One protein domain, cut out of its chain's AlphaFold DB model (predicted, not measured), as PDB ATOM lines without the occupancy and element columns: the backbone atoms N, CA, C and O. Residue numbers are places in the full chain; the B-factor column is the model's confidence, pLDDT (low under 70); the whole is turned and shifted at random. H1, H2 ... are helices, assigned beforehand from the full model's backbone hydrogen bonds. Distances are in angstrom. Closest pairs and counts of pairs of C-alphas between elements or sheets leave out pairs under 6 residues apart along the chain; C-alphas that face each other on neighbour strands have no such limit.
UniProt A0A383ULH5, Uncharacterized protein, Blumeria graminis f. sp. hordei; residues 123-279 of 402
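AT A GLANCE: This is residues 123 to 279 of the 402 residues of an uncharacterized protein of Blumeria graminis f. sp. hordei (UniProt A0A383ULH5). H6, H7 and H8 make a splayed up-and-down bundle at the core, with H3 packed across H8 on the side away from H7, and H5 near H8. Short H1, H2 and H4 lie at the outskirts, and long stretches without named elements run round the helices. The printed part has 157 residues with eight named helices, H1 to H8 in order, and no named strand: all helix, though under half, 76 residues, lie in them. It is compact, with a radius of gyration of the C-alphas of 14.9 A and spans of 43 by 36 by 28 A.

HOW THE PARTS SIT: H1, residues 152 to 156, and H2, residues 158 to 162, meet only through their link. H3, residues 166 to 174, touches the hub H8, residues 260 to 273, at a steep tilt of 48 degrees; closest are C-alphas 171 and 265, 7.1 A. H4, residues 191 to 195, is close but not clearly touching H6, residues 231 to 241. H5, residues 213 to 226, is near H8. H7, residues 244 to 256, forms hairpins with H6 (C-alphas 239 and 250 closest, 4.6 A) and H8 (249 and 266, 6.1 A). Every O i to N i+4 pair is within hydrogen-bond range in H5 and H8, but 4 of 5 in H3, 7 of 9 in H7, 3 of 7 in H6 and 0 of 1 in H1, H2 and H4; O i to N i+3 gives 5 of 8 in H6, 2 of 2 in H1 and H2, and 1 of 2 in H4.

IN THESE COORDINATES: H1 begins at C-alpha 152 (399.515, 423.214, 375.359); H8, 20.0 A long, ends at C-alpha 273 (419.940, 405.171, 368.206). H5 measures 20.1 A.

THE WHOLE: The printed part has no cut. Links H3 to H4 and H4 to H5 are long. Residues 123 to 125 and 148 to 149 have pLDDT under 70.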
ATOM      1  N   ASN A 123     416.851 390.485 368.675       43.78
ATOM      2  CA  ASN A 123     415.912 389.676 369.445       43.78
ATOM      3  C   ASN A 123     415.247 390.440 370.604       43.78
ATOM      4  O   ASN A 123     414.185 390.021 371.065       43.78
ATOM      5  N   LYS A 124     415.800 391.579 371.056       54.06
ATOM      6  CA  LYS A 124     415.187 392.417 372.112       54.06
ATOM      7  C   LYS A 124     414.136 393.404 371.579       54.06
ATOM      8  O   LYS A 124     413.473 394.083 372.363       54.06
ATOM      9  N   GLY A 125     413.925 393.437 370.259       63.09
ATOM     10  CA  GLY A 125     412.967 394.321 369.595       63.09
ATOM     11  C   GLY A 125     413.436 395.783 369.538       63.09
ATOM     12  O   GLY A 125     414.392 396.160 370.209       63.09
ATOM     13  N   PRO A 126     412.816 396.631 368.705       74.38
ATOM     14  CA  PRO A 126     413.199 398.038 368.591       74.38
ATOM     15  C   PRO A 126     412.907 398.802 369.892       74.38
ATOM     16  O   PRO A 126     411.873 398.559 370.517       74.38
ATOM     17  N   PHE A 127     413.760 399.774 370.258       86.88
ATOM     18  CA  PHE A 127     413.467 400.750 371.318       86.88
ATOM     19  C   PHE A 127     412.198 401.521 370.943       86.88
ATOM     20  O   PHE A 127     412.221 402.459 370.148       86.88
ATOM     21  N   ARG A 128     411.058 401.042 371.438       89.44
ATOM     22  CA  ARG A 128     409.729 401.513 371.058       89.44
ATOM     23  C   ARG A 128     408.863 401.615 372.297       89.44
ATOM     24  O   ARG A 128     408.606 400.605 372.952       89.44
ATOM     25  N   ALA A 129     408.407 402.828 372.585       91.44
ATOM     26  CA  ALA A 129     407.510 403.074 373.698       91.44
ATOM     27  C   ALA A 129     406.145 402.384 373.480       91.44
ATOM     28  O   ALA A 129     405.707 402.232 372.325       91.44
ATOM     29  N   PRO A 130     405.455 401.976 374.565       92.38
ATOM     30  CA  PRO A 130     404.104 401.434 374.498       92.38
ATOM     31  C   PRO A 130     403.140 402.360 373.740       92.38
ATOM     32  O   PRO A 130     403.357 403.579 373.693       92.38
ATOM     33  N   PRO A 131     402.055 401.822 373.154       88.88
ATOM     34  CA  PRO A 131     400.970 402.655 372.648       88.88
ATOM     35  C   PRO A 131     400.499 403.641 373.726       88.88
ATOM     36  O   PRO A 131     400.469 403.291 374.902       88.88
ATOM     37  N   ILE A 132     400.116 404.856 373.321       87.81
ATOM     38  CA  ILE A 132     399.564 405.884 374.229       87.81
ATOM     39  C   ILE A 132     400.617 406.436 375.226       87.81
ATOM     40  O   ILE A 132     400.286 407.059 376.224       87.81
ATOM     41  N   SER A 133     401.916 406.260 374.959       93.00
ATOM     42  CA  SER A 133     402.970 406.907 375.762       93.00
ATOM     43  C   SER A 133     402.940 408.441 375.617       93.00
ATOM     44  O   SER A 133     402.643 408.934 374.527       93.00
ATOM     45  N   PRO A 134     403.283 409.216 376.669       93.56
ATOM     46  CA  PRO A 134     403.148 410.676 376.673       93.56
ATOM     47  C   PRO A 134     404.117 411.366 375.704       93.56
ATOM     48  O   PRO A 134     405.126 410.785 375.301       93.56
ATOM     49  N   GLY A 135     403.856 412.634 375.387       91.44
ATOM     50  CA  GLY A 135     404.742 413.457 374.563       91.44
ATOM     51  C   GLY A 135     404.481 413.400 373.058       91.44
ATOM     52  O   GLY A 135     403.676 412.596 372.594       91.44
ATOM     53  N   PRO A 136     405.171 414.249 372.277       91.50
ATOM     54  CA  PRO A 136     405.101 414.200 370.822       91.50
ATOM     55  C   PRO A 136     405.755 412.920 370.304       91.50
ATOM     56  O   PRO A 136     406.896 412.610 370.653       91.50
ATOM     57  N   ARG A 137     405.043 412.160 369.468       91.75
ATOM     58  CA  ARG A 137     405.487 410.847 368.986       91.75
ATOM     59  C   ARG A 137     405.550 410.794 367.469       91.75
ATOM     60  O   ARG A 137     404.637 411.215 366.769       91.75
ATOM     61  N   THR A 138     406.597 410.161 366.961       91.00
ATOM     62  CA  THR A 138     406.676 409.754 365.554       91.00
ATOM     63  C   THR A 138     405.765 408.550 365.276       91.00
ATOM     64  O   THR A 138     405.334 407.850 366.191       91.00
ATOM     65  N   LYS A 139     405.577 408.195 363.996       88.06
ATOM     66  CA  LYS A 139     404.851 406.973 363.576       88.06
ATOM     67  C   LYS A 139     405.433 405.670 364.151       88.06
ATOM     68  O   LYS A 139     404.753 404.648 364.190       88.06
ATOM     69  N   LYS A 140     406.699 405.688 364.585       88.81
ATOM     70  CA  LYS A 140     407.377 404.551 365.223       88.81
ATOM     71  C   LYS A 140     407.238 404.556 366.753       88.81
ATOM     72  O   LYS A 140     407.846 403.712 367.391       88.81
ATOM     73  N   ASN A 141     406.440 405.453 367.338       90.75
ATOM     74  CA  ASN A 141     406.334 405.725 368.782       90.75
ATOM     75  C   ASN A 141     407.633 406.231 369.441       90.75
ATOM     76  O   ASN A 141     407.743 406.210 370.664       90.75
ATOM     77  N   LEU A 142     408.605 406.715 368.660       92.44
ATOM     78  CA  LEU A 142     409.763 407.432 369.209       92.44
ATOM     79  C   LEU A 142     409.355 408.840 369.630       92.44
ATOM     80  O   LEU A 142     408.529 409.454 368.949       92.44
ATOM     81  N   LEU A 143     409.958 409.347 370.702       93.75
ATOM     82  CA  LEU A 143     409.769 410.714 371.163       93.75
ATOM     83  C   LEU A 143     410.354 411.691 370.133       93.75
ATOM     84  O   LEU A 143     411.500 411.544 369.693       93.75
ATOM     85  N   CYS A 144     409.563 412.681 369.723       93.50
ATOM     86  CA  CYS A 144     409.995 413.701 368.780       93.50
ATOM     87  C   CYS A 144     410.680 414.852 369.527       93.50
ATOM     88  O   CYS A 144     410.028 415.651 370.195       93.50
ATOM     89  N   LEU A 145     412.009 414.935 369.423       91.88
ATOM     90  CA  LEU A 145     412.809 415.926 370.158       91.88
ATOM     91  C   LEU A 145     412.896 417.290 369.455       91.88
ATOM     92  O   LEU A 145     413.387 418.250 370.044       91.88
ATOM     93  N   SER A 146     412.481 417.367 368.188       86.06
ATOM     94  CA  SER A 146     412.711 418.526 367.313       86.06
ATOM     95  C   SER A 146     411.439 419.265 366.897       86.06
ATOM     96  O   SER A 146     411.541 420.296 366.238       86.06
ATOM     97  N   GLU A 147     410.251 418.757 367.232       74.69
ATOM     98  CA  GLU A 147     408.981 419.359 366.813       74.69
ATOM     99  C   GLU A 147     408.710 420.658 367.577       74.69
ATOM    100  O   GLU A 147     408.501 420.609 368.776       74.69
ATOM    101  N   PRO A 148     408.662 421.836 366.935       63.66
ATOM    102  CA  PRO A 148     408.681 423.099 367.671       63.66
ATOM    103  C   PRO A 148     407.364 423.475 368.367       63.66
ATOM    104  O   PRO A 148     407.354 424.437 369.131       63.66
ATOM    105  N   MET A 149     406.251 422.764 368.151       64.50
ATOM    106  CA  MET A 149     404.958 423.139 368.734       64.50
ATOM    107  C   MET A 149     404.064 421.931 368.989       64.50
ATOM    108  O   MET A 149     403.315 421.502 368.122       64.50
ATOM    109  N   VAL A 150     404.119 421.426 370.220       73.31
ATOM    110  CA  VAL A 150     403.039 420.598 370.769       73.31
ATOM    111  C   VAL A 150     402.019 421.523 371.409       73.31
ATOM    112  O   VAL A 150     402.433 422.412 372.173       73.31
ATOM    113  N   ASP A 151     400.733 421.306 371.109       77.75
ATOM    114  CA  ASP A 151     399.635 422.053 371.718       77.75
ATOM    115  C   ASP A 151     399.757 421.989 373.246       77.75
ATOM    116  O   ASP A 151     400.188 420.996 373.835       77.75
ATOM    117  N   ARG A 152     399.452 423.104 373.904       76.69
ATOM    118  CA  ARG A 152     399.515 423.214 375.359       76.69
ATOM    119  C   ARG A 152     398.531 422.248 376.018       76.69
ATOM    120  O   ARG A 152     398.870 421.698 377.063       76.69
ATOM    121  N   SER A 153     397.375 422.033 375.389       78.88
ATOM    122  CA  SER A 153     396.328 421.111 375.843       78.88
ATOM    123  C   SER A 153     396.846 419.668 375.967       78.88
ATOM    124  O   SER A 153     396.658 419.026 376.998       78.88
ATOM    125  N   ASP A 154     397.625 419.198 374.988       78.88
ATOM    126  CA  ASP A 154     398.213 417.853 374.992       78.88
ATOM    127  C   ASP A 154     399.179 417.624 376.166       78.88
ATOM    128  O   ASP A 154     399.385 416.485 376.594       78.88
ATOM    129  N   ARG A 155     399.774 418.696 376.712       85.19
ATOM    130  CA  ARG A 155     400.742 418.608 377.818       85.19
ATOM    131  C   ARG A 155     400.087 418.378 379.170       85.19
ATOM    132  O   ARG A 155     400.738 417.829 380.058       85.19
ATOM    133  N   GLU A 156     398.825 418.774 379.335       85.00
ATOM    134  CA  GLU A 156     398.114 418.688 380.619       85.00
ATOM    135  C   GLU A 156     398.026 417.245 381.121       85.00
ATOM    136  O   GLU A 156     398.101 416.990 382.322       85.00
ATOM    137  N   ASN A 157     397.982 416.288 380.193       87.19
ATOM    138  CA  ASN A 157     397.870 414.875 380.520       87.19
ATOM    139  C   ASN A 157     399.220 414.173 380.719       87.19
ATOM    140  O   ASN A 157     399.232 413.032 381.173       87.19
ATOM    141  N   TRP A 158     400.368 414.789 380.415       90.38
ATOM    142  CA  TRP A 158     401.662 414.086 380.479       90.38
ATOM    143  C   TRP A 158     402.031 413.623 381.888       90.38
ATOM    144  O   TRP A 158     402.585 412.537 382.052       90.38
ATOM    145  N   SER A 159     401.697 414.411 382.909       87.50
ATOM    146  CA  SER A 159     401.965 414.072 384.311       87.50
ATOM    147  C   SER A 159     401.172 412.854 384.791       87.50
ATOM    148  O   SER A 159     401.650 412.129 385.662       87.50
ATOM    149  N   SER A 160     400.012 412.567 384.189       87.06
ATOM    150  CA  SER A 160     399.194 411.397 384.544       87.06
ATOM    151  C   SER A 160     399.922 410.069 384.298       87.06
ATOM    152  O   SER A 160     399.667 409.081 384.982       87.06
ATOM    153  N   TYR A 161     400.910 410.063 383.397       86.56
ATOM    154  CA  TYR A 161     401.723 408.890 383.083       86.56
ATOM    155  C   TYR A 161     402.878 408.667 384.062       86.56
ATOM    156  O   TYR A 161     403.536 407.631 383.968       86.56
ATOM    157  N   ASN A 162     403.134 409.587 385.001       85.12
ATOM    158  CA  ASN A 162     404.252 409.478 385.943       85.12
ATOM    159  C   ASN A 162     404.069 408.357 386.980       85.12
ATOM    160  O   ASN A 162     405.055 407.940 387.581       85.12
ATOM    161  N   ASN A 163     402.843 407.858 387.181       82.88
ATOM    162  CA  ASN A 163     402.518 406.932 388.268       82.88
ATOM    163  C   ASN A 163     402.213 405.525 387.744       82.88
ATOM    164  O   ASN A 163     401.126 405.285 387.224       82.88
ATOM    165  N   ASN A 164     403.168 404.600 387.908       73.31
ATOM    166  CA  ASN A 164     403.031 403.156 387.645       73.31
ATOM    167  C   ASN A 164     402.306 402.795 386.327       73.31
ATOM    168  O   ASN A 164     401.567 401.815 386.239       73.31
ATOM    169  N   SER A 165     402.495 403.611 385.291       88.12
ATOM    170  CA  SER A 165     401.920 403.369 383.972       88.12
ATOM    171  C   SER A 165     402.732 402.307 383.224       88.12
ATOM    172  O   SER A 165     403.903 402.065 383.533       88.12
ATOM    173  N   GLN A 166     402.155 401.711 382.174       90.50
ATOM    174  CA  GLN A 166     402.906 400.824 381.269       90.50
ATOM    175  C   GLN A 166     404.155 401.509 380.695       90.50
ATOM    176  O   GLN A 166     405.159 400.854 380.430       90.50
ATOM    177  N   TYR A 167     404.101 402.832 380.532       93.50
ATOM    178  CA  TYR A 167     405.217 403.647 380.079       93.50
ATOM    179  C   TYR A 167     406.372 403.675 381.095       93.50
ATOM    180  O   TYR A 167     407.517 403.439 380.716       93.50
ATOM    181  N   ILE A 168     406.085 403.859 382.387       92.62
ATOM    182  CA  ILE A 168     407.107 403.786 383.447       92.62
ATOM    183  C   ILE A 168     407.687 402.375 383.556       92.62
ATOM    184  O   ILE A 168     408.904 402.210 383.584       92.62
ATOM    185  N   GLN A 169     406.832 401.350 383.538       88.44
ATOM    186  CA  GLN A 169     407.282 399.956 383.565       88.44
ATOM    187  C   GLN A 169     408.175 399.619 382.367       88.44
ATOM    188  O   GLN A 169     409.132 398.861 382.500       88.44
ATOM    189  N   TRP A 170     407.880 400.182 381.194       90.75
ATOM    190  CA  TRP A 170     408.726 400.062 380.014       90.75
ATOM    191  C   TRP A 170     410.070 400.774 380.193       90.75
ATOM    192  O   TRP A 170     411.095 400.161 379.905       90.75
ATOM    193  N   LEU A 171     410.099 402.001 380.726       91.25
ATOM    194  CA  LEU A 171     411.352 402.707 381.018       91.25
ATOM    195  C   LEU A 171     412.232 401.941 382.010       91.25
ATOM    196  O   LEU A 171     413.434 401.819 381.781       91.25
ATOM    197  N   TRP A 172     411.645 401.351 383.054       86.56
ATOM    198  CA  TRP A 172     412.383 400.549 384.035       86.56
ATOM    199  C   TRP A 172     413.056 399.305 383.448       86.56
ATOM    200  O   TRP A 172     414.018 398.818 384.038       86.56
ATOM    201  N   LYS A 173     412.622 398.815 382.278       81.88
ATOM    202  CA  LYS A 173     413.335 397.736 381.567       81.88
ATOM    203  C   LYS A 173     414.700 398.182 381.046       81.88
ATOM    204  O   LYS A 173     415.595 397.356 380.930       81.88
ATOM    205  N   TYR A 174     414.851 399.465 380.724       84.56
ATOM    206  CA  TYR A 174     416.101 400.032 380.211       84.56
ATOM    207  C   TYR A 174     416.911 400.719 381.307       84.56
ATOM    208  O   TYR A 174     418.138 400.694 381.275       84.56
ATOM    209  N   TRP A 175     416.232 401.333 382.276       88.81
ATOM    210  CA  TRP A 175     416.867 402.022 383.388       88.81
ATOM    211  C   TRP A 175     416.023 401.892 384.658       88.81
ATOM    212  O   TRP A 175     415.153 402.713 384.949       88.81
ATOM    213  N   CYS A 176     416.271 400.833 385.427       84.19
ATOM    214  CA  CYS A 176     415.510 400.514 386.641       84.19
ATOM    215  C   CYS A 176     415.730 401.505 387.795       84.19
ATOM    216  O   CYS A 176     415.065 401.417 388.819       84.19
ATOM    217  N   GLU A 177     416.682 402.426 387.655       88.88
ATOM    218  CA  GLU A 177     417.019 403.428 388.668       88.88
ATOM    219  C   GLU A 177     416.189 404.705 388.512       88.88
ATOM    220  O   GLU A 177     416.345 405.621 389.317       88.88
ATOM    221  N   LEU A 178     415.317 404.779 387.500       92.25
ATOM    222  CA  LEU A 178     414.367 405.872 387.325       92.25
ATOM    223  C   LEU A 178     413.537 406.065 388.602       92.25
ATOM    224  O   LEU A 178     412.794 405.170 389.005       92.25
ATOM    225  N   VAL A 179     413.637 407.260 389.180       93.06
ATOM    226  CA  VAL A 179     412.804 407.723 390.295       93.06
ATOM    227  C   VAL A 179     411.564 408.394 389.726       93.06
ATOM    228  O   VAL A 179     411.662 409.262 388.857       93.06
ATOM    229  N   THR A 180     410.406 407.990 390.229       92.88
ATOM    230  CA  THR A 180     409.101 408.566 389.906       92.88
ATOM    231  C   THR A 180     408.675 409.592 390.951       92.88
ATOM    232  O   THR A 180     409.255 409.697 392.030       92.88
ATOM    233  N   GLU A 181     407.629 410.362 390.651       91.81
ATOM    234  CA  GLU A 181     407.098 411.352 391.592       91.81
ATOM    235  C   GLU A 181     406.600 410.708 392.896       91.81
ATOM    236  O   GLU A 181     406.742 411.297 393.967       91.81
ATOM    237  N   SER A 182     406.054 409.490 392.817       89.19
ATOM    238  CA  SER A 182     405.583 408.729 393.978       89.19
ATOM    239  C   SER A 182     406.697 408.261 394.916       89.19
ATOM    240  O   SER A 182     406.409 407.973 396.074       89.19
ATOM    241  N   ASP A 183     407.944 408.209 394.446       88.62
ATOM    242  CA  ASP A 183     409.091 407.775 395.251       88.62
ATOM    243  C   ASP A 183     409.667 408.915 396.111       88.62
ATOM    244  O   ASP A 183     410.547 408.693 396.945       88.62
ATOM    245  N   LEU A 184     409.204 410.153 395.904       90.00
ATOM    246  CA  LEU A 184     409.681 411.323 396.633       90.00
ATOM    247  C   LEU A 184     408.893 411.540 397.924       90.00
ATOM    248  O   LEU A 184     407.662 411.606 397.922       90.00
ATOM    249  N   ASP A 185     409.612 411.766 399.023       89.19
ATOM    250  CA  ASP A 185     408.996 412.266 400.248       89.19
ATOM    251  C   ASP A 185     408.569 413.728 400.044       89.19
ATOM    252  O   ASP A 185     409.378 414.625 399.808       89.19
ATOM    253  N   ARG A 186     407.265 413.989 400.127       87.81
ATOM    254  CA  ARG A 186     406.721 415.340 399.948       87.81
ATOM    255  C   ARG A 186     407.165 416.303 401.045       87.81
ATOM    256  O   ARG A 186     407.179 417.506 400.803       87.81
ATOM    257  N   ASN A 187     407.548 415.796 402.218       86.81
ATOM    258  CA  ASN A 187     407.951 416.620 403.358       86.81
ATOM    259  C   ASN A 187     409.340 417.245 403.186       86.81
ATOM    260  O   ASN A 187     409.642 418.241 403.839       86.81
ATOM    261  N   ILE A 188     410.180 416.683 402.310       85.31
ATOM    262  CA  ILE A 188     411.519 417.217 402.018       85.31
ATOM    263  C   ILE A 188     411.526 418.183 400.825       85.31
ATOM    264  O   ILE A 188     412.571 418.756 400.514       85.31
ATOM    265  N   LEU A 189     410.387 418.369 400.146       86.00
ATOM    266  CA  LEU A 189     410.284 419.261 398.993       86.00
ATOM    267  C   LEU A 189     410.163 420.723 399.442       86.00
ATOM    268  O   LEU A 189     409.271 421.068 400.212       86.00
ATOM    269  N   ASP A 190     411.022 421.603 398.919       84.06
ATOM    270  CA  ASP A 190     410.984 423.043 399.214       84.06
ATOM    271  C   ASP A 190     411.042 423.868 397.920       84.06
ATOM    272  O   ASP A 190     411.935 423.712 397.083       84.06
ATOM    273  N   VAL A 191     410.093 424.800 397.761       80.19
ATOM    274  CA  VAL A 191     409.996 425.691 396.587       80.19
ATOM    275  C   VAL A 191     411.261 426.534 396.450       80.19
ATOM    276  O   VAL A 191     411.712 426.801 395.333       80.19
ATOM    277  N   ARG A 192     411.880 426.906 397.576       83.56
ATOM    278  CA  ARG A 192     413.121 427.688 397.614       83.56
ATOM    279  C   ARG A 192     414.292 426.954 396.977       83.56
ATOM    280  O   ARG A 192     415.242 427.599 396.544       83.56
ATOM    281  N   ASN A 193     414.224 425.628 396.873       84.88
ATOM    282  CA  ASN A 193     415.286 424.875 396.233       84.88
ATOM    283  C   ASN A 193     415.277 425.051 394.718       84.88
ATOM    284  O   ASN A 193     416.344 424.905 394.144       84.88
ATOM    285  N   SER A 194     414.167 425.452 394.081       80.25
ATOM    286  CA  SER A 194     414.027 425.584 392.614       80.25
ATOM    287  C   SER A 194     415.137 426.377 391.908       80.25
ATOM    288  O   SER A 194     415.483 426.045 390.776       80.25
ATOM    289  N   SER A 195     415.723 427.379 392.569       80.94
ATOM    290  CA  SER A 195     416.807 428.218 392.038       80.94
ATOM    291  C   SER A 195     418.179 427.938 392.659       80.94
ATOM    292  O   SER A 195     419.151 428.628 392.352       80.94
ATOM    293  N   LYS A 196     418.273 426.970 393.575       85.50
ATOM    294  CA  LYS A 196     419.524 426.631 394.255       85.50
ATOM    295  C   LYS A 196     420.490 425.991 393.254       85.50
ATOM    296  O   LYS A 196     420.069 425.066 392.561       85.50
ATOM    297  N   PRO A 197     421.754 426.437 393.163       82.69
ATOM    298  CA  PRO A 197     422.727 425.791 392.294       82.69
ATOM    299  C   PRO A 197     422.985 424.358 392.759       82.69
ATOM    300  O   PRO A 197     423.003 424.090 393.966       82.69
ATOM    301  N   PHE A 198     423.219 423.464 391.797       83.56
ATOM    302  CA  PHE A 198     423.632 422.104 392.109       83.56
ATOM    303  C   PHE A 198     424.950 422.089 392.873       83.56
ATOM    304  O   PHE A 198     425.797 422.975 392.704       83.56
ATOM    305  N   ARG A 199     425.150 421.053 393.692       80.06
ATOM    306  CA  ARG A 199     426.483 420.784 394.241       80.06
ATOM    307  C   ARG A 199     427.498 420.687 393.088       80.06
ATOM    308  O   ARG A 199     427.191 420.075 392.062       80.06
ATOM    309  N   PRO A 200     428.693 421.285 393.234       78.00
ATOM    310  CA  PRO A 200     429.725 421.180 392.213       78.00
ATOM    311  C   PRO A 200     430.118 419.710 392.020       78.00
ATOM    312  O   PRO A 200     430.151 418.948 392.984       78.00
ATOM    313  N   GLY A 201     430.426 419.326 390.779       85.25
ATOM    314  CA  GLY A 201     430.917 417.983 390.449       85.25
ATOM    315  C   GLY A 201     429.972 417.107 389.624       85.25
ATOM    316  O   GLY A 201     430.389 416.025 389.228       85.25
ATOM    317  N   LEU A 202     428.748 417.556 389.310       92.56
ATOM    318  CA  LEU A 202     427.905 416.839 388.347       92.56
ATOM    319  C   LEU A 202     428.534 416.890 386.952       92.56
ATOM    320  O   LEU A 202     428.760 417.969 386.398       92.56
ATOM    321  N   LYS A 203     428.802 415.715 386.385       93.62
ATOM    322  CA  LYS A 203     429.333 415.593 385.030       93.62
ATOM    323  C   LYS A 203     428.210 415.754 383.994       93.62
ATOM    324  O   LYS A 203     427.157 415.131 384.142       93.62
ATOM    325  N   PRO A 204     428.407 416.570 382.943       95.06
ATOM    326  CA  PRO A 204     427.442 416.674 381.856       95.06
ATOM    327  C   PRO A 204     427.456 415.413 380.982       95.06
ATOM    328  O   PRO A 204     428.511 414.830 380.731       95.06
ATOM    329  N   LEU A 205     426.293 415.041 380.446       96.56
ATOM    330  CA  LEU A 205     426.190 414.029 379.395       96.56
ATOM    331  C   LEU A 205     426.517 414.709 378.066       96.56
ATOM    332  O   LEU A 205     425.809 415.631 377.655       96.56
ATOM    333  N   SER A 206     427.596 414.281 377.411       94.94
ATOM    334  CA  SER A 206     428.120 414.966 376.220       94.94
ATOM    335  C   SER A 206     428.389 414.058 375.025       94.94
ATOM    336  O   SER A 206     428.120 414.479 373.903       94.94
ATOM    337  N   ILE A 207     428.875 412.835 375.239       93.75
ATOM    338  CA  ILE A 207     429.277 411.917 374.167       93.75
ATOM    339  C   ILE A 207     428.537 410.594 374.352       93.75
ATOM    340  O   ILE A 207     428.543 410.035 375.449       93.75
ATOM    341  N   THR A 208     427.894 410.064 373.308       90.38
ATOM    342  CA  THR A 208     427.071 408.847 373.461       90.38
ATOM    343  C   THR A 208     427.872 407.584 373.755       90.38
ATOM    344  O   THR A 208     427.329 406.665 374.357       90.38
ATOM    345  N   ASN A 209     429.139 407.520 373.341       85.19
ATOM    346  CA  ASN A 209     430.000 406.346 373.534       85.19
ATOM    347  C   ASN A 209     430.577 406.218 374.956       85.19
ATOM    348  O   ASN A 209     431.260 405.235 375.247       85.19
ATOM    349  N   ASP A 210     430.309 407.187 375.834       84.00
ATOM    350  CA  ASP A 210     430.697 407.113 377.236       84.00
ATOM    351  C   ASP A 210     429.874 406.031 377.955       84.00
ATOM    352  O   ASP A 210     428.647 406.112 378.082       84.00
ATOM    353  N   VAL A 211     430.571 405.001 378.439       78.25
ATOM    354  CA  VAL A 211     429.981 403.874 379.172       78.25
ATOM    355  C   VAL A 211     429.414 404.294 380.532       78.25
ATOM    356  O   VAL A 211     428.575 403.584 381.085       78.25
ATOM    357  N   GLU A 212     429.827 405.449 381.061       83.31
ATOM    358  CA  GLU A 212     429.354 406.007 382.329       83.31
ATOM    359  C   GLU A 212     428.112 406.902 382.164       83.31
ATOM    360  O   GLU A 212     427.600 407.428 383.149       83.31
ATOM    361  N   ASN A 213     427.545 407.051 380.959       90.12
ATOM    362  CA  ASN A 213     426.390 407.933 380.726       90.12
ATOM    363  C   ASN A 213     425.197 407.667 381.669       90.12
ATOM    364  O   ASN A 213     424.635 408.608 382.234       90.12
ATOM    365  N   LEU A 214     424.824 406.400 381.890       89.56
ATOM    366  CA  LEU A 214     423.742 406.049 382.827       89.56
ATOM    367  C   LEU A 214     424.133 406.296 384.294       89.56
ATOM    368  O   LEU A 214     423.281 406.637 385.115       89.56
ATOM    369  N   MET A 215     425.425 406.187 384.617       86.38
ATOM    370  CA  MET A 215     425.953 406.534 385.936       86.38
ATOM    371  C   MET A 215     425.844 408.031 386.206       86.38
ATOM    372  O   MET A 215     425.291 408.422 387.234       86.38
ATOM    373  N   HIS A 216     426.279 408.868 385.266       91.69
ATOM    374  CA  HIS A 216     426.131 410.320 385.368       91.69
ATOM    375  C   HIS A 216     424.653 410.723 385.479       91.69
ATOM    376  O   HIS A 216     424.292 411.559 386.305       91.69
ATOM    377  N   LEU A 217     423.764 410.077 384.716       94.62
ATOM    378  CA  LEU A 217     422.321 410.327 384.789       94.62
ATOM    379  C   LEU A 217     421.737 410.009 386.174       94.62
ATOM    380  O   LEU A 217     420.914 410.764 386.697       94.62
ATOM    381  N   ARG A 218     422.208 408.930 386.807       92.19
ATOM    382  CA  ARG A 218     421.853 408.584 388.187       92.19
ATOM    383  C   ARG A 218     422.369 409.612 389.190       92.19
ATOM    384  O   ARG A 218     421.638 409.955 390.117       92.19
ATOM    385  N   GLU A 219     423.600 410.090 389.044       93.31
ATOM    386  CA  GLU A 219     424.163 411.122 389.925       93.31
ATOM    387  C   GLU A 219     423.355 412.420 389.848       93.31
ATOM    388  O   GLU A 219     423.010 412.994 390.882       93.31
ATOM    389  N   ILE A 220     422.962 412.823 388.635       95.44
ATOM    390  CA  ILE A 220     422.070 413.962 388.399       95.44
ATOM    391  C   ILE A 220     420.733 413.763 389.125       95.44
ATOM    392  O   ILE A 220     420.291 414.647 389.862       95.44
ATOM    393  N   GLN A 221     420.102 412.595 388.968       95.25
ATOM    394  CA  GLN A 221     418.849 412.279 389.657       95.25
ATOM    395  C   GLN A 221     419.017 412.281 391.184       95.25
ATOM    396  O   GLN A 221     418.176 412.814 391.902       95.25
ATOM    397  N   SER A 222     420.116 411.726 391.697       93.00
ATOM    398  CA  SER A 222     420.400 411.710 393.134       93.00
ATOM    399  C   SER A 222     420.569 413.122 393.690       93.00
ATOM    400  O   SER A 222     420.027 413.422 394.753       93.00
ATOM    401  N   ALA A 223     421.251 414.010 392.964       93.62
ATOM    402  CA  ALA A 223     421.379 415.410 393.352       93.62
ATOM    403  C   ALA A 223     420.015 416.116 393.395       93.62
ATOM    404  O   ALA A 223     419.723 416.812 394.365       93.62
ATOM    405  N   LEU A 224     419.148 415.878 392.406       93.81
ATOM    406  CA  LEU A 224     417.780 416.410 392.380       93.81
ATOM    407  C   LEU A 224     416.934 415.947 393.581       93.81
ATOM    408  O   LEU A 224     416.231 416.765 394.182       93.81
ATOM    409  N   VAL A 225     417.033 414.665 393.953       92.44
ATOM    410  CA  VAL A 225     416.368 414.093 395.138       92.44
ATOM    411  C   VAL A 225     416.903 414.725 396.423       92.44
ATOM    412  O   VAL A 225     416.124 415.198 397.245       92.44
ATOM    413  N   GLN A 226     418.228 414.772 396.593       91.06
ATOM    414  CA  GLN A 226     418.873 415.335 397.787       91.06
ATOM    415  C   GLN A 226     418.571 416.823 397.971       91.06
ATOM    416  O   GLN A 226     418.518 417.321 399.094       91.06
ATOM    417  N   GLU A 227     418.392 417.546 396.871       90.31
ATOM    418  CA  GLU A 227     418.005 418.948 396.896       90.31
ATOM    419  C   GLU A 227     416.529 419.164 397.200       90.31
ATOM    420  O   GLU A 227     416.147 420.315 397.367       90.31
ATOM    421  N   GLY A 228     415.689 418.127 397.252       90.62
ATOM    422  CA  GLY A 228     414.267 418.287 397.564       90.62
ATOM    423  C   GLY A 228     413.563 419.245 396.599       90.62
ATOM    424  O   GLY A 228     412.793 420.110 397.011       90.62
ATOM    425  N   SER A 229     413.894 419.173 395.308       89.31
ATOM    426  CA  SER A 229     413.245 420.001 394.286       89.31
ATOM    427  C   SER A 229     411.963 419.348 393.801       89.31
ATOM    428  O   SER A 229     411.927 418.133 393.621       89.31
ATOM    429  N   TYR A 230     410.929 420.141 393.509       91.56
ATOM    430  CA  TYR A 230     409.695 419.600 392.939       91.56
ATOM    431  C   TYR A 230     409.950 418.864 391.625       91.56
ATOM    432  O   TYR A 230     410.611 419.388 390.727       91.56
ATOM    433  N   TYR A 231     409.371 417.671 391.509       92.81
ATOM    434  CA  TYR A 231     409.598 416.735 390.408       92.81
ATOM    435  C   TYR A 231     409.355 417.342 389.019       92.81
ATOM    436  O   TYR A 231     410.150 417.154 388.100       92.81
ATOM    437  N   TYR A 232     408.302 418.151 388.873       92.25
ATOM    438  CA  TYR A 232     407.959 418.797 387.600       92.25
ATOM    439  C   TYR A 232     408.996 419.832 387.120       92.25
ATOM    440  O   TYR A 232     408.964 420.209 385.952       92.25
ATOM    441  N   LEU A 233     409.906 420.289 387.995       93.94
ATOM    442  CA  LEU A 233     410.980 421.237 387.663       93.94
ATOM    443  C   LEU A 233     412.295 420.554 387.275       93.94
ATOM    444  O   LEU A 233     413.224 421.225 386.818       93.94
ATOM    445  N   TRP A 234     412.424 419.243 387.498       95.56
ATOM    446  CA  TRP A 234     413.690 418.535 387.312       95.56
ATOM    447  C   TRP A 234     414.262 418.695 385.896       95.56
ATOM    448  O   TRP A 234     415.430 419.080 385.791       95.56
ATOM    449  N   PRO A 235     413.484 418.518 384.807       96.19
ATOM    450  CA  PRO A 235     414.000 418.668 383.444       96.19
ATOM    451  C   PRO A 235     414.592 420.048 383.161       96.19
ATOM    452  O   PRO A 235     415.653 420.163 382.551       96.19
ATOM    453  N   GLN A 236     413.936 421.109 383.630       94.31
ATOM    454  CA  GLN A 236     414.382 422.486 383.424       94.31
ATOM    455  C   GLN A 236     415.658 422.762 384.212       94.31
ATOM    456  O   GLN A 236     416.562 423.425 383.704       94.31
ATOM    457  N   ARG A 237     415.765 422.207 385.423       93.50
ATOM    458  CA  ARG A 237     416.961 422.358 386.248       93.50
ATOM    459  C   ARG A 237     418.193 421.745 385.601       93.50
ATOM    460  O   ARG A 237     419.243 422.376 385.605       93.50
ATOM    461  N   VAL A 238     418.080 420.546 385.037       95.06
ATOM    462  CA  VAL A 238     419.251 419.792 384.556       95.06
ATOM    463  C   VAL A 238     419.491 419.912 383.058       95.06
ATOM    464  O   VAL A 238     420.493 419.405 382.571       95.06
ATOM    465  N   CYS A 239     418.635 420.621 382.310       95.44
ATOM    466  CA  CYS A 239     418.752 420.703 380.850       95.44
ATOM    467  C   CYS A 239     420.133 421.173 380.356       95.44
ATOM    468  O   CYS A 239     420.601 420.727 379.313       95.44
ATOM    469  N   HIS A 240     420.813 422.032 381.122       94.94
ATOM    470  CA  HIS A 240     422.152 422.539 380.819       94.94
ATOM    471  C   HIS A 240     423.266 421.476 380.921       94.94
ATOM    472  O   HIS A 240     424.348 421.680 380.367       94.94
ATOM    473  N   LEU A 241     423.003 420.353 381.599       96.44
ATOM    474  CA  LEU A 241     423.904 419.202 381.707       96.44
ATOM    475  C   LEU A 241     423.836 418.283 380.480       96.44
ATOM    476  O   LEU A 241     424.715 417.444 380.314       96.44
ATOM    477  N   PHE A 242     422.841 418.449 379.603       97.31
ATOM    478  CA  PHE A 242     422.776 417.740 378.325       97.31
ATOM    479  C   PHE A 242     423.478 418.568 377.242       97.31
ATOM    480  O   PHE A 242     422.997 419.621 376.805       97.31
ATOM    481  N   GLN A 243     424.656 418.111 376.833       96.88
ATOM    482  CA  GLN A 243     425.570 418.805 375.925       96.88
ATOM    483  C   GLN A 243     425.993 417.875 374.784       96.88
ATOM    484  O   GLN A 243     425.565 416.726 374.732       96.88
ATOM    485  N   GLY A 244     426.804 418.374 373.844       96.44
ATOM    486  CA  GLY A 244     427.341 417.567 372.741       96.44
ATOM    487  C   GLY A 244     426.250 416.812 371.976       96.44
ATOM    488  O   GLY A 244     425.309 417.426 371.465       96.44
ATOM    489  N   ASP A 245     426.350 415.488 371.946       96.62
ATOM    490  CA  ASP A 245     425.393 414.595 371.289       96.62
ATOM    491  C   ASP A 245     423.994 414.648 371.931       96.62
ATOM    492  O   ASP A 245     422.980 414.475 371.255       96.62
ATOM    493  N   PHE A 246     423.911 414.987 373.220       97.19
ATOM    494  CA  PHE A 246     422.661 415.134 373.971       97.19
ATOM    495  C   PHE A 246     422.057 416.544 373.889       97.19
ATOM    496  O   PHE A 246     421.034 416.816 374.520       97.19
ATOM    497  N   LYS A 247     422.616 417.459 373.082       96.56
ATOM    498  CA  LYS A 247     422.096 418.837 372.938       96.56
ATOM    499  C   LYS A 247     420.618 418.906 372.531       96.56
ATOM    500  O   LYS A 247     419.942 419.886 372.834       96.56
ATOM    501  N   GLN A 248     420.103 417.883 371.849       95.25
ATOM    502  CA  GLN A 248     418.685 417.818 371.485       95.25
ATOM    503  C   GLN A 248     417.786 417.631 372.712       95.25
ATOM    504  O   GLN A 248     416.715 418.224 372.762       95.25
ATOM    505  N   VAL A 249     418.239 416.901 373.738       96.88
ATOM    506  CA  VAL A 249     417.512 416.774 375.015       96.88
ATOM    507  C   VAL A 249     417.431 418.131 375.711       96.88
ATOM    508  O   VAL A 249     416.370 418.520 376.182       96.88
ATOM    509  N   ASN A 250     418.520 418.906 375.702       96.31
ATOM    510  CA  ASN A 250     418.539 420.272 376.233       96.31
ATOM    511  C   ASN A 250     417.496 421.169 375.547       96.31
ATOM    512  O   ASN A 250     416.680 421.805 376.219       96.31
ATOM    513  N   ALA A 251     417.482 421.180 374.210       94.88
ATOM    514  CA  ALA A 251     416.498 421.929 373.430       94.88
ATOM    515  C   ALA A 251     415.060 421.455 373.709       94.88
ATOM    516  O   ALA A 251     414.164 422.282 373.897       94.88
ATOM    517  N   PHE A 252     414.856 420.140 373.812       94.75
ATOM    518  CA  PHE A 252     413.572 419.531 374.136       94.75
ATOM    519  C   PHE A 252     413.067 419.964 375.521       94.75
ATOM    520  O   PHE A 252     411.932 420.425 375.646       94.75
ATOM    521  N   CYS A 253     413.923 419.925 376.548       95.12
ATOM    522  CA  CYS A 253     413.584 420.378 377.897       95.12
ATOM    523  C   CYS A 253     413.180 421.858 377.934       95.12
ATOM    524  O   CYS A 253     412.201 422.206 378.596       95.12
ATOM    525  N   LYS A 254     413.908 422.715 377.206       92.81
ATOM    526  CA  LYS A 254     413.641 424.161 377.131       92.81
ATOM    527  C   LYS A 254     412.356 424.504 376.381       92.81
ATOM    528  O   LYS A 254     411.696 425.469 376.735       92.81
ATOM    529  N   THR A 255     412.018 423.735 375.350       90.81
ATOM    530  CA  THR A 255     410.891 424.045 374.454       90.81
ATOM    531  C   THR A 255     409.585 423.416 374.944       90.81
ATOM    532  O   THR A 255     408.524 424.047 374.942       90.81
ATOM    533  N   HIS A 256     409.644 422.163 375.400       90.31
ATOM    534  CA  HIS A 256     408.444 421.378 375.693       90.31
ATOM    535  C   HIS A 256     408.065 421.338 377.162       90.31
ATOM    536  O   HIS A 256     406.903 421.059 377.449       90.31
ATOM    537  N   HIS A 257     408.987 421.645 378.076       92.12
ATOM    538  CA  HIS A 257     408.790 421.407 379.507       92.12
ATOM    539  C   HIS A 257     408.291 419.971 379.777       92.12
ATOM    540  O   HIS A 257     407.215 419.789 380.346       92.12
ATOM    541  N   PRO A 258     409.029 418.948 379.307       95.25
ATOM    542  CA  PRO A 258     408.627 417.555 379.448       95.25
ATOM    543  C   PRO A 258     408.575 417.140 380.920       95.25
ATOM    544  O   PRO A 258     409.092 417.838 381.792       95.25
ATOM    545  N   THR A 259     408.007 415.967 381.198       95.81
ATOM    546  CA  THR A 259     408.165 415.322 382.508       95.81
ATOM    547  C   THR A 259     409.573 414.729 382.652       95.81
ATOM    548  O   THR A 259     410.301 414.542 381.666       95.81
ATOM    549  N   TRP A 260     409.982 414.407 383.884       96.88
ATOM    550  CA  TRP A 260     411.254 413.714 384.115       96.88
ATOM    551  C   TRP A 260     411.349 412.376 383.360       96.88
ATOM    552  O   TRP A 260     412.314 412.210 382.615       96.88
ATOM    553  N   PRO A 261     410.337 411.485 383.382       97.12
ATOM    554  CA  PRO A 261     410.389 410.236 382.623       97.12
ATOM    555  C   PRO A 261     410.542 410.440 381.109       97.12
ATOM    556  O   PRO A 261     411.243 409.676 380.458       97.12
ATOM    557  N   MET A 262     409.936 411.481 380.526       96.75
ATOM    558  CA  MET A 262     410.134 411.825 379.108       96.75
ATOM    559  C   MET A 262     411.548 412.342 378.815       96.75
ATOM    560  O   MET A 262     412.098 412.088 377.748       96.75
ATOM    561  N   THR A 263     412.157 413.058 379.761       97.69
ATOM    562  CA  THR A 263     413.557 413.495 379.645       97.69
ATOM    563  C   THR A 263     414.500 412.294 379.656       97.69
ATOM    564  O   THR A 263     415.411 412.211 378.837       97.69
ATOM    565  N   ILE A 264     414.234 411.330 380.538       97.19
ATOM    566  CA  ILE A 264     414.954 410.058 380.597       97.19
ATOM    567  C   ILE A 264     414.783 409.266 379.306       97.19
ATOM    568  O   ILE A 264     415.775 408.817 378.737       97.19
ATOM    569  N   GLU A 265     413.558 409.150 378.795       96.88
ATOM    570  CA  GLU A 265     413.319 408.517 377.503       96.88
ATOM    571  C   GLU A 265     414.147 409.161 376.390       96.88
ATOM    572  O   GLU A 265     414.765 408.445 375.610       96.88
ATOM    573  N   ALA A 266     414.200 410.494 376.325       97.25
ATOM    574  CA  ALA A 266     414.979 411.201 375.313       97.25
ATOM    575  C   ALA A 266     416.471 410.817 375.361       97.25
ATOM    576  O   ALA A 266     417.083 410.582 374.317       97.25
ATOM    577  N   VAL A 267     417.048 410.710 376.564       97.38
ATOM    578  CA  VAL A 267     418.439 410.267 376.765       97.38
ATOM    579  C   VAL A 267     418.619 408.815 376.313       97.38
ATOM    580  O   VAL A 267     419.522 408.527 375.525       97.38
ATOM    581  N   LEU A 268     417.741 407.910 376.755       95.38
ATOM    582  CA  LEU A 268     417.787 406.491 376.389       95.38
ATOM    583  C   LEU A 268     417.593 406.280 374.881       95.38
ATOM    584  O   LEU A 268     418.273 405.449 374.288       95.38
ATOM    585  N   GLN A 269     416.731 407.071 374.242       95.06
ATOM    586  CA  GLN A 269     416.510 407.046 372.800       95.06
ATOM    587  C   GLN A 269     417.782 407.432 372.039       95.06
ATOM    588  O   GLN A 269     418.143 406.748 371.085       95.06
ATOM    589  N   ILE A 270     418.493 408.486 372.454       95.06
ATOM    590  CA  ILE A 270     419.767 408.884 371.828       95.06
ATOM    591  C   ILE A 270     420.831 407.794 372.013       95.06
ATOM    592  O   ILE A 270     421.528 407.436 371.061       95.06
ATOM    593  N   LEU A 271     420.930 407.215 373.212       93.12
ATOM    594  CA  LEU A 271     421.828 406.088 373.470       93.12
ATOM    595  C   LEU A 271     421.470 404.871 372.606       93.12
ATOM    596  O   LEU A 271     422.356 404.233 372.044       93.12
ATOM    597  N   SER A 272     420.181 404.566 372.449       90.94
ATOM    598  CA  SER A 272     419.715 403.442 371.636       90.94
ATOM    599  C   SER A 272     420.017 403.654 370.155       90.94
ATOM    600  O   SER A 272     420.610 402.785 369.527       90.94
ATOM    601  N   LEU A 273     419.696 404.831 369.612       90.69
ATOM    602  CA  LEU A 273     419.940 405.171 368.206       90.69
ATOM    603  C   LEU A 273     421.433 405.253 367.860       90.69
ATOM    604  O   LEU A 273     421.807 405.046 366.708       90.69
ATOM    605  N   SER A 274     422.285 405.543 368.845       87.69
ATOM    606  CA  SER A 274     423.747 405.522 368.703       87.69
ATOM    607  C   SER A 274     424.374 404.163 369.028       87.69
ATOM    608  O   SER A 274     425.590 404.019 368.923       87.69
ATOM    609  N   ASN A 275     423.561 403.165 369.392       84.19
ATOM    610  CA  ASN A 275     423.980 401.802 369.739       84.19
ATOM    611  C   ASN A 275     424.866 401.713 370.983       84.19
ATOM    612  O   ASN A 275     425.623 400.763 371.161       84.19
ATOM    613  N   ASN A 276     424.741 402.702 371.864       85.50
ATOM    614  CA  ASN A 276     425.444 402.773 373.138       85.50
ATOM    615  C   ASN A 276     424.525 402.488 374.333       85.50
ATOM    616  O   ASN A 276     425.002 402.398 375.463       85.50
ATOM    617  N   LEU A 277     423.218 402.300 374.107       83.00
ATOM    618  CA  LEU A 277     422.320 401.753 375.123       83.00
ATOM    619  C   LEU A 277     422.586 400.254 375.255       83.00
ATOM    620  O   LEU A 277     421.991 399.436 374.558       83.00
ATOM    621  N   ARG A 278     423.527 399.902 376.128       75.00
ATOM    622  CA  ARG A 278     423.813 398.507 376.470       75.00
ATOM    623  C   ARG A 278     422.684 397.946 377.321       75.00
ATOM    624  O   ARG A 278     422.123 398.669 378.146       75.00
ATOM    625  N   SER A 279     422.371 396.661 377.156       76.44
ATOM    626  CA  SER A 279     421.529 396.008 378.155       76.44
ATOM    627  C   SER A 279     422.271 395.950 379.499       76.44
ATOM    628  O   SER A 279     423.507 395.980 379.503       76.44
TER     629      SER A 279